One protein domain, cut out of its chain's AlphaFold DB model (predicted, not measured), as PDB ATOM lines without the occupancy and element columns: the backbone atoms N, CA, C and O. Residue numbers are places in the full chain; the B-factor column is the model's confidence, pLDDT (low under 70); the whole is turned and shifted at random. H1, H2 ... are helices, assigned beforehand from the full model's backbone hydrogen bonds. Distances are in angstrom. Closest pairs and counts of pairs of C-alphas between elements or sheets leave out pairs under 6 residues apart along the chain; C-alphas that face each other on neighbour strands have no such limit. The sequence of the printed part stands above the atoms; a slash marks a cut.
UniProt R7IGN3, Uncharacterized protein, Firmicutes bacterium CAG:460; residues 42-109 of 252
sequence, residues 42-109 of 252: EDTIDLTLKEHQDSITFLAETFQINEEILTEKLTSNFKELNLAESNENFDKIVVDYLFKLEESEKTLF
ATOM      1  N   GLU A  42      40.686  32.722 -18.429       88.81
ATOM      2  CA  GLU A  42      41.517  32.545 -19.615       88.81
ATOM      3  C   GLU A  42      40.777  31.767 -20.714       88.81
ATOM      4  O   GLU A  42      40.706  32.238 -21.847       88.81
ATOM      5  N   ASP A  43      40.125  30.652 -20.367       90.56
ATOM      6  CA  ASP A  43      39.314  29.888 -21.327       90.56
ATOM      7  C   ASP A  43      38.141  30.722 -21.868       90.56
ATOM      8  O   ASP A  43      37.749  30.566 -23.021       90.56
ATOM      9  N   THR A  44      37.571  31.617 -21.051       92.06
ATOM     10  CA  THR A  44      36.484  32.510 -21.481       92.06
ATOM     11  C   THR A  44      36.972  33.488 -22.546       92.06
ATOM     12  O   THR A  44      36.303  33.655 -23.562       92.06
ATOM     13  N   ILE A  45      38.149  34.094 -22.348       93.38
ATOM     14  CA  ILE A  45      38.758  34.983 -23.347       93.38
ATOM     15  C   ILE A  45      38.957  34.228 -24.659       93.38
ATOM     16  O   ILE A  45      38.490  34.676 -25.708       93.38
ATOM     17  N   ASP A  46      39.621  33.075 -24.594       93.69
ATOM     18  CA  ASP A  46      39.972  32.298 -25.778       93.69
ATOM     19  C   ASP A  46      38.724  31.840 -26.542       93.69
ATOM     20  O   ASP A  46      38.684  31.927 -27.771       93.69
ATOM     21  N   LEU A  47      37.681  31.394 -25.834       93.69
ATOM     22  CA  LEU A  47      36.414  30.991 -26.445       93.69
ATOM     23  C   LEU A  47      35.703  32.171 -27.118       93.69
ATOM     24  O   LEU A  47      35.303  32.030 -28.272       93.69
ATOM     25  N   THR A  48      35.590  33.324 -26.451       94.81
ATOM     26  CA  THR A  48      34.935  34.516 -27.019       94.81
ATOM     27  C   THR A  48      35.673  35.031 -28.252       94.81
ATOM     28  O   THR A  48      35.053  35.287 -29.283       94.81
ATOM     29  N   LEU A  49      37.001  35.168 -28.188       96.25
ATOM     30  CA  LEU A  49      37.775  35.659 -29.333       96.25
ATOM     31  C   LEU A  49      37.738  34.668 -30.501       96.25
ATOM     32  O   LEU A  49      37.638  35.084 -31.651       96.25
ATOM     33  N   LYS A  50      37.743  33.361 -30.214       95.81
ATOM     34  CA  LYS A  50      37.603  32.320 -31.236       95.81
ATOM     35  C   LYS A  50      36.222  32.316 -31.890       95.81
ATOM     36  O   LYS A  50      36.137  32.106 -33.097       95.81
ATOM     37  N   GLU A  51      35.155  32.528 -31.123       95.25
ATOM     38  CA  GLU A  51      33.789  32.646 -31.649       95.25
ATOM     39  C   GLU A  51      33.655  33.842 -32.603       95.25
ATOM     40  O   GLU A  51      32.993  33.741 -33.634       95.25
ATOM     41  N   HIS A  52      34.359  34.938 -32.315       96.69
ATOM     42  CA  HIS A  52      34.350  36.163 -33.118       96.69
ATOM     43  C   HIS A  52      35.552  36.313 -34.059       96.69
ATOM     44  O   HIS A  52      35.849  37.423 -34.509       96.69
ATOM     45  N   GLN A  53      36.236  35.219 -34.394       97.50
ATOM     46  CA  GLN A  53      37.451  35.261 -35.205       97.50
ATOM     47  C   GLN A  53      37.229  35.951 -36.563       97.50
ATOM     48  O   GLN A  53      38.009  36.824 -36.937       97.50
ATOM     49  N   ASP A  54      36.136  35.641 -37.265       97.56
ATOM     50  CA  ASP A  54      35.805  36.281 -38.547       97.56
ATOM     51  C   ASP A  54      35.582  37.792 -38.395       97.56
ATOM     52  O   ASP A  54      36.010  38.581 -39.241       97.56
ATOM     53  N   SER A  55      34.974  38.228 -37.288       97.75
ATOM     54  CA  SER A  55      34.833  39.652 -36.986       97.75
ATOM     55  C   SER A  55      36.171  40.322 -36.723       97.75
ATOM     56  O   SER A  55      36.428  41.404 -37.253       97.75
ATOM     57  N   ILE A  56      37.050  39.677 -35.957       98.50
ATOM     58  CA  ILE A  56      38.395  40.183 -35.678       98.50
ATOM     59  C   ILE A  56      39.181  40.319 -36.986       98.50
ATOM     60  O   ILE A  56      39.708  41.398 -37.262       98.50
ATOM     61  N   THR A  57      39.188  39.286 -37.832       98.31
ATOM     62  CA  THR A  57      39.832  39.305 -39.154       98.31
ATOM     63  C   THR A  57      39.275  40.427 -40.029       98.31
ATOM     64  O   THR A  57      40.023  41.271 -40.534       98.31
ATOM     65  N   PHE A  58      37.951  40.508 -40.176       98.06
ATOM     66  CA  PHE A  58      37.310  41.517 -41.016       98.06
ATOM     67  C   PHE A  58      37.605  42.953 -40.543       98.06
ATOM     68  O   PHE A  58      37.903  43.844 -41.353       98.06
ATOM     69  N   LEU A  59      37.552  43.201 -39.233       98.38
ATOM     70  CA  LEU A  59      37.824  44.516 -38.655       98.38
ATOM     71  C   LEU A  59      39.319  44.863 -38.693       98.38
ATOM     72  O   LEU A  59      39.657  46.017 -38.976       98.38
ATOM     73  N   ALA A  60      40.214  43.887 -38.517       98.31
ATOM     74  CA  ALA A  60      41.651  44.074 -38.703       98.31
ATOM     75  C   ALA A  60      41.964  44.557 -40.126       98.31
ATOM     76  O   ALA A  60      42.639  45.574 -40.312       98.31
ATOM     77  N   GLU A  61      41.388  43.907 -41.141       96.19
ATOM     78  CA  GLU A  61      41.534  44.314 -42.540       96.19
ATOM     79  C   GLU A  61      40.907  45.684 -42.829       96.19
ATOM     80  O   GLU A  61      41.481  46.491 -43.569       96.19
ATOM     81  N   THR A  62      39.739  45.960 -42.238       97.00
ATOM     82  CA  THR A  62      39.031  47.241 -42.367       97.00
ATOM     83  C   THR A  62      39.909  48.387 -41.870       97.00
ATOM     84  O   THR A  62      40.123  49.364 -42.588       97.00
ATOM     85  N   PHE A  63      40.497  48.256 -40.682       98.06
ATOM     86  CA  PHE A  63      41.372  49.277 -40.105       98.06
ATOM     87  C   PHE A  63      42.817  49.212 -40.623       98.06
ATOM     88  O   PHE A  63      43.572  50.172 -40.448       98.06
ATOM     89  N   GLN A  64      43.175  48.144 -41.339       97.19
ATOM     90  CA  GLN A  64      44.531  47.806 -41.773       97.19
ATOM     91  C   GLN A  64      45.530  47.699 -40.605       97.19
ATOM     92  O   GLN A  64      46.655  48.201 -40.690       97.19
ATOM     93  N   ILE A  65      45.106  47.057 -39.519       98.25
ATOM     94  CA  ILE A  65      45.960  46.633 -38.402       98.25
ATOM     95  C   ILE A  65      46.299  45.147 -38.579       98.25
ATOM     96  O   ILE A  65      45.535  44.402 -39.189       98.25
ATOM     97  N   ASN A  66      47.466  44.711 -38.099       98.31
ATOM     98  CA  ASN A  66      47.789  43.286 -38.070       98.31
ATOM     99  C   ASN A  66      46.822  42.551 -37.122       98.31
ATOM    100  O   ASN A  66      46.569  43.020 -36.013       98.31
ATOM    101  N   GLU A  67      46.286  41.419 -37.573       98.00
ATOM    102  CA  GLU A  67      45.276  40.660 -36.834       98.00
ATOM    103  C   GLU A  67      45.801  40.117 -35.500       98.00
ATOM    104  O   GLU A  67      45.129  40.277 -34.489       98.00
ATOM    105  N   GLU A  68      47.020  39.568 -35.462       98.19
ATOM    106  CA  GLU A  68      47.638  39.067 -34.225       98.19
ATOM    107  C   GLU A  68      47.773  40.199 -33.198       98.19
ATOM    108  O   GLU A  68      47.382  40.038 -32.044       98.19
ATOM    109  N   ILE A  69      48.216  41.384 -33.638       98.19
ATOM    110  CA  ILE A  69      48.290  42.578 -32.782       98.19
ATOM    111  C   ILE A  69      46.899  42.973 -32.270       98.19
ATOM    112  O   ILE A  69      46.759  43.342 -31.103       98.19
ATOM    113  N   LEU A  70      45.866  42.930 -33.117       98.56
ATOM    114  CA  LEU A  70      44.502  43.225 -32.679       98.56
ATOM    115  C   LEU A  70      44.037  42.211 -31.628       98.56
ATOM    116  O   LEU A  70      43.545  42.624 -30.580       98.56
ATOM    117  N   THR A  71      44.241  40.917 -31.861       98.31
ATOM    118  CA  THR A  71      43.899  39.851 -30.913       98.31
ATOM    119  C   THR A  71      44.618  40.044 -29.579       98.31
ATOM    120  O   THR A  71      43.966  40.063 -28.540       98.31
ATOM    121  N   GLU A  72      45.927  40.317 -29.580       98.06
ATOM    122  CA  GLU A  72      46.696  40.620 -28.364       98.06
ATOM    123  C   GLU A  72      46.135  41.831 -27.602       98.06
ATOM    124  O   GLU A  72      46.021  41.818 -26.370       98.06
ATOM    125  N   LYS A  73      45.762  42.890 -28.331       98.19
ATOM    126  CA  LYS A  73      45.157  44.099 -27.762       98.19
ATOM    127  C   LYS A  73      43.778  43.810 -27.166       98.19
ATOM    128  O   LYS A  73      43.491  44.329 -26.089       98.19
ATOM    129  N   LEU A  74      42.949  42.997 -27.820       98.12
ATOM    130  CA  LEU A  74      41.638  42.594 -27.302       98.12
ATOM    131  C   LEU A  74      41.780  41.708 -26.063       98.12
ATOM    132  O   LEU A  74      41.137  41.999 -25.062       98.12
ATOM    133  N   THR A  75      42.678  40.721 -26.074       97.00
ATOM    134  CA  THR A  75      43.002  39.885 -24.904       97.00
ATOM    135  C   THR A  75      43.446  40.738 -23.718       97.00
ATOM    136  O   THR A  75      42.920  40.606 -22.613       97.00
ATOM    137  N   SER A  76      44.374  41.671 -23.947       96.69
ATOM    138  CA  SER A  76      44.925  42.525 -22.886       96.69
ATOM    139  C   SER A  76      43.885  43.470 -22.276       96.69
ATOM    140  O   SER A  76      43.972  43.792 -21.094       96.69
ATOM    141  N   ASN A  77      42.895  43.903 -23.063       96.50
ATOM    142  CA  ASN A  77      41.855  44.845 -22.638       96.50
ATOM    143  C   ASN A  77      40.487  44.174 -22.443       96.50
ATOM    144  O   ASN A  77      39.484  44.866 -22.276       96.50
ATOM    145  N   PHE A  78      40.423  42.842 -22.439       95.38
ATOM    146  CA  PHE A  78      39.173  42.082 -22.523       95.38
ATOM    147  C   PHE A  78      38.167  42.467 -21.429       95.38
ATOM    148  O   PHE A  78      36.984  42.679 -21.696       95.38
ATOM    149  N   LYS A  79      38.669  42.634 -20.198       93.56
ATOM    150  CA  LYS A  79      37.875  43.062 -19.041       93.56
ATOM    151  C   LYS A  79      37.397  44.506 -19.158       93.56
ATOM    152  O   LYS A  79      36.253  44.796 -18.833       93.56
ATOM    153  N   GLU A  80      38.274  45.412 -19.580       94.44
ATOM    154  CA  GLU A  80      37.963  46.844 -19.686       94.44
ATOM    155  C   GLU A  80      36.944  47.122 -20.792       94.44
ATOM    156  O   GLU A  80      36.093  47.996 -20.653       94.44
ATOM    157  N   LEU A  81      37.006  46.335 -21.866       94.38
ATOM    158  CA  LEU A  81      36.048  46.338 -22.967       94.38
ATOM    159  C   LEU A  81      34.760  45.562 -22.647       94.38
ATOM    160  O   LEU A  81      33.830  45.579 -23.447       94.38
ATOM    161  N   ASN A  82      34.699  44.898 -21.489       92.88
ATOM    162  CA  ASN A  82      33.566  44.100 -21.029       92.88
ATOM    163  C   ASN A  82      33.115  43.011 -22.030       92.88
ATOM    164  O   ASN A  82      31.926  42.737 -22.158       92.88
ATOM    165  N   LEU A  83      34.049  42.383 -22.756       91.81
ATOM    166  CA  LEU A  83      33.712  41.529 -23.908       91.81
ATOM    167  C   LEU A  83      32.973  40.226 -23.553       91.81
ATOM    168  O   LEU A  83      32.274  39.696 -24.408       91.81
ATOM    169  N   ALA A  84      33.089  39.719 -22.321       85.44
ATOM    170  CA  ALA A  84      32.362  38.516 -21.891       85.44
ATOM    171  C   ALA A  84      30.927  38.783 -21.413       85.44
ATOM    172  O   ALA A  84      30.096  37.881 -21.447       85.44
ATOM    173  N   GLU A  85      30.643  39.988 -20.914       80.81
ATOM    174  CA  GLU A  85      29.400  40.280 -20.181       80.81
ATOM    175  C   GLU A  85      28.599  41.430 -20.808       80.81
ATOM    176  O   GLU A  85      27.552  41.824 -20.287       80.81
ATOM    177  N   SER A  86      29.086  42.016 -21.904       80.50
ATOM    178  CA  SER A  86      28.392  43.112 -22.570       80.50
ATOM    179  C   SER A  86      27.127  42.626 -23.272       80.50
ATOM    180  O   SER A  86      27.138  41.639 -24.001       80.50
ATOM    181  N   ASN A  87      26.044  43.384 -23.102       81.06
ATOM    182  CA  ASN A  87      24.839  43.247 -23.923       81.06
ATOM    183  C   ASN A  87      24.956  44.016 -25.254       81.06
ATOM    184  O   ASN A  87      24.039  43.970 -26.072       81.06
ATOM    185  N   GLU A  88      26.039  44.775 -25.445       85.12
ATOM    186  CA  GLU A  88      26.316  45.480 -26.695       85.12
ATOM    187  C   GLU A  88      26.901  44.528 -27.743       85.12
ATOM    188  O   GLU A  88      27.544  43.530 -27.429       85.12
ATOM    189  N   ASN A  89      26.702  44.863 -29.017       90.94
ATOM    190  CA  ASN A  89      27.244  44.100 -30.134       90.94
ATOM    191  C   ASN A  89      28.789  44.062 -30.077       90.94
ATOM    192  O   ASN A  89      29.429  45.115 -30.052       90.94
ATOM    193  N   PHE A  90      29.388  42.864 -30.100       95.00
ATOM    194  CA  PHE A  90      30.846  42.673 -30.043       95.00
ATOM    195  C   PHE A  90      31.589  43.533 -31.077       95.00
ATOM    196  O   PHE A  90      32.509  44.279 -30.734       95.00
ATOM    197  N   ASP A  91      31.140  43.509 -32.333       96.50
ATOM    198  CA  ASP A  91      31.772  44.246 -33.425       96.50
ATOM    199  C   ASP A  91      31.698  45.764 -33.191       96.50
ATOM    200  O   ASP A  91      32.636  46.486 -33.531       96.50
ATOM    201  N   LYS A  92      30.627  46.266 -32.554       95.81
ATOM    202  CA  LYS A  92      30.513  47.684 -32.166       95.81
ATOM    203  C   LYS A  92      31.591  48.074 -31.162       95.81
ATOM    204  O   LYS A  92      32.242  49.106 -31.348       95.81
ATOM    205  N   ILE A  93      31.785  47.251 -30.130       97.00
ATOM    206  CA  ILE A  93      32.794  47.475 -29.086       97.00
ATOM    207  C   ILE A  93      34.189  47.500 -29.720       97.00
ATOM    208  O   ILE A  93      34.964  48.430 -29.484       97.00
ATOM    209  N   VAL A  94      34.491  46.521 -30.578       98.06
ATOM    210  CA  VAL A  94      35.788  46.427 -31.262       98.06
ATOM    211  C   VAL A  94      36.008  47.609 -32.208       98.06
ATOM    212  O   VAL A  94      37.092  48.188 -32.211       98.06
ATOM    213  N   VAL A  95      34.995  48.035 -32.969       98.06
ATOM    214  CA  VAL A  95      35.076  49.219 -33.844       98.06
ATOM    215  C   VAL A  95      35.375  50.493 -33.052       98.06
ATOM    216  O   VAL A  95      36.240  51.276 -33.451       98.06
ATOM    217  N   ASP A  96      34.685  50.722 -31.935       96.88
ATOM    218  CA  ASP A  96      34.921  51.899 -31.094       96.88
ATOM    219  C   ASP A  96      36.310  51.875 -30.460       96.88
ATOM    220  O   ASP A  96      36.981  52.910 -30.381       96.88
ATOM    221  N   TYR A  97      36.755  50.695 -30.031       98.12
ATOM    222  CA  TYR A  97      38.106  50.490 -29.537       98.12
ATOM    223  C   TYR A  97      39.151  50.786 -30.620       98.12
ATOM    224  O   TYR A  97      40.085  51.548 -30.375       98.12
ATOM    225  N   LEU A  98      38.962  50.274 -31.838       98.56
ATOM    226  CA  LEU A  98      39.855  50.500 -32.974       98.56
ATOM    227  C   LEU A  98      39.940  51.976 -33.374       98.56
ATOM    228  O   LEU A  98      41.030  52.444 -33.693       98.56
ATOM    229  N   PHE A  99      38.842  52.737 -33.309       97.94
ATOM    230  CA  PHE A  99      38.899  54.187 -33.530       97.94
ATOM    231  C   PHE A  99      39.759  54.902 -32.484       97.94
ATOM    232  O   PHE A  99      40.592  55.728 -32.852       97.94
ATOM    233  N   LYS A 100      39.598  54.570 -31.196       97.94
ATOM    234  CA  LYS A 100      40.435  55.141 -30.124       97.94
ATOM    235  C   LYS A 100      41.904  54.756 -30.312       97.94
ATOM    236  O   LYS A 100      42.782  55.608 -30.204       97.94
ATOM    237  N   LEU A 101      42.157  53.491 -30.645       97.81
ATOM    238  CA  LEU A 101      43.497  52.958 -30.869       97.81
ATOM    239  C   LEU A 101      44.172  53.598 -32.091       97.81
ATOM    240  O   LEU A 101      45.359  53.905 -32.044       97.81
ATOM    241  N   GLU A 102      43.430  53.861 -33.170       96.75
ATOM    242  CA  GLU A 102      43.937  54.566 -34.355       96.75
ATOM    243  C   GLU A 102      44.333  56.013 -34.040       96.75
ATOM    244  O   GLU A 102      45.273  56.541 -34.634       96.75
ATOM    245  N   GLU A 103      43.677  56.658 -33.075       96.25
ATOM    246  CA  GLU A 103      44.052  57.995 -32.616       96.25
ATOM    247  C   GLU A 103      45.291  57.984 -31.710       96.25
ATOM    248  O   GLU A 103      46.174  58.835 -31.882       96.25
ATOM    249  N   SER A 104      45.380  57.030 -30.776       97.19
ATOM    250  CA  SER A 104      46.446  56.966 -29.768       97.19
ATOM    251  C   SER A 104      47.721  56.260 -30.244       97.19
ATOM    252  O   SER A 104      48.819  56.686 -29.896       97.19
ATOM    253  N   GLU A 105      47.603  55.212 -31.063       96.88
ATOM    254  CA  GLU A 105      48.690  54.322 -31.506       96.88
ATOM    255  C   GLU A 105      48.748  54.211 -33.043       96.88
ATOM    256  O   GLU A 105      48.826  53.132 -33.629       96.88
ATOM    257  N   LYS A 106      48.751  55.365 -33.721       95.25
ATOM    258  CA  LYS A 106      48.717  55.508 -35.195       95.25
ATOM    259  C   LYS A 106      49.669  54.597 -35.976       95.25
ATOM    260  O   LYS A 106      49.370  54.243 -37.112       95.25
ATOM    261  N   THR A 107      50.826  54.252 -35.411       96.06
ATOM    262  CA  THR A 107      51.848  53.430 -36.081       96.06
ATOM    263  C   THR A 107      51.439  51.971 -36.262       96.06
ATOM    264  O   THR A 107      52.047  51.291 -37.084       96.06
ATOM    265  N   LEU A 108      50.427  51.492 -35.531       96.88
ATOM    266  CA  LEU A 108      49.885  50.138 -35.687       96.88
ATOM    267  C   LEU A 108      49.047  49.978 -36.961       96.88
ATOM    268  O   LEU A 108      48.820  48.862 -37.421       96.88
ATOM    269  N   PHE A 109      48.588  51.091 -37.533       97.50
ATOM    270  CA  PHE A 109      47.645  51.102 -38.639       97.50
ATOM    271  C   PHE A 109      48.358  51.457 -39.932       97.50
ATOM    272  O   PHE A 109      48.954  52.531 -40.080       97.50
TER     273      PHE A 109
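This is residues 42 to 109 of the 252 residues of an uncharacterized protein of Firmicutes bacterium CAG:460 (UniProt R7IGN3). A small cluster of four helices: the longest, H4, runs side by side with H2 and the same way, while H3 packs on H2 at a steep angle. H1 makes a corner with H2 at one end and runs the opposite way to H3, and a long loop of residues 77 to 89 leads from H3 to H4. The printed part has 68 residues with four named helices, in the order H1, H2, H3, H4, and no named strand; the class is all helix. The whole is compact, with a radius of gyration of the C-alphas of 11.1 A, and its outline is elongated, with spans of 30 by 19 by 18 A.

H4, residues 90 to 104, is 21.2 A long from first to last C-alpha; C-alpha 90 is at (30.846, 42.673, -30.043), and C-alpha 104 is at (46.446, 56.966, -29.768). H2, residues 53 to 63, is 15.4 A long. H3, residues 67 to 76, is 14.1 A long. H1, residues 42 to 51, is 14.3 A long and begins at C-alpha 42, at (41.517, 32.545, -19.615).

H4 and H2 touch, and their closest C-alphas, those of Asp 91 and Ser 55, are 6.6 A apart. They run the same way at a shallow tilt of 34 degrees, only just short of steep. H2 also touches H3; the closest C-alphas, those of Ala 60 and Glu 67, are 5.3 A apart. H2 and H3 run opposite ways at a steep tilt of 69.6 degrees, only just short of about perpendicular. H3 and H4 are near each other, with 9 pairs of C-alphas within 10 A. H1 and H3 are close but not clearly touching, with the closest C-alphas, those of Ile 45 and Thr 75, 6.7 A apart; they run opposite ways at a steep tilt of 39 degrees. H1 and H2 are close but not clearly touching, with the closest C-alphas, those of Leu 49 and Ile 56, 7.8 A apart; their lines are about perpendicular at 72 degrees, only just past steep. H1 and H4 are apart. In H1, H2, H3 and H4 every O i to N i+4 pair is within hydrogen-bond range.

The two C-alphas farthest apart, those of Asn 87 and Thr 107, are 31.3 A from each other. The printed part has no cut. The links from H1 to H2 and from H2 to H3 are tight, while the link from H3 to H4, with 13 residues, is long. The mean pLDDT of the printed part is 95.3, and no printed residue is under 70.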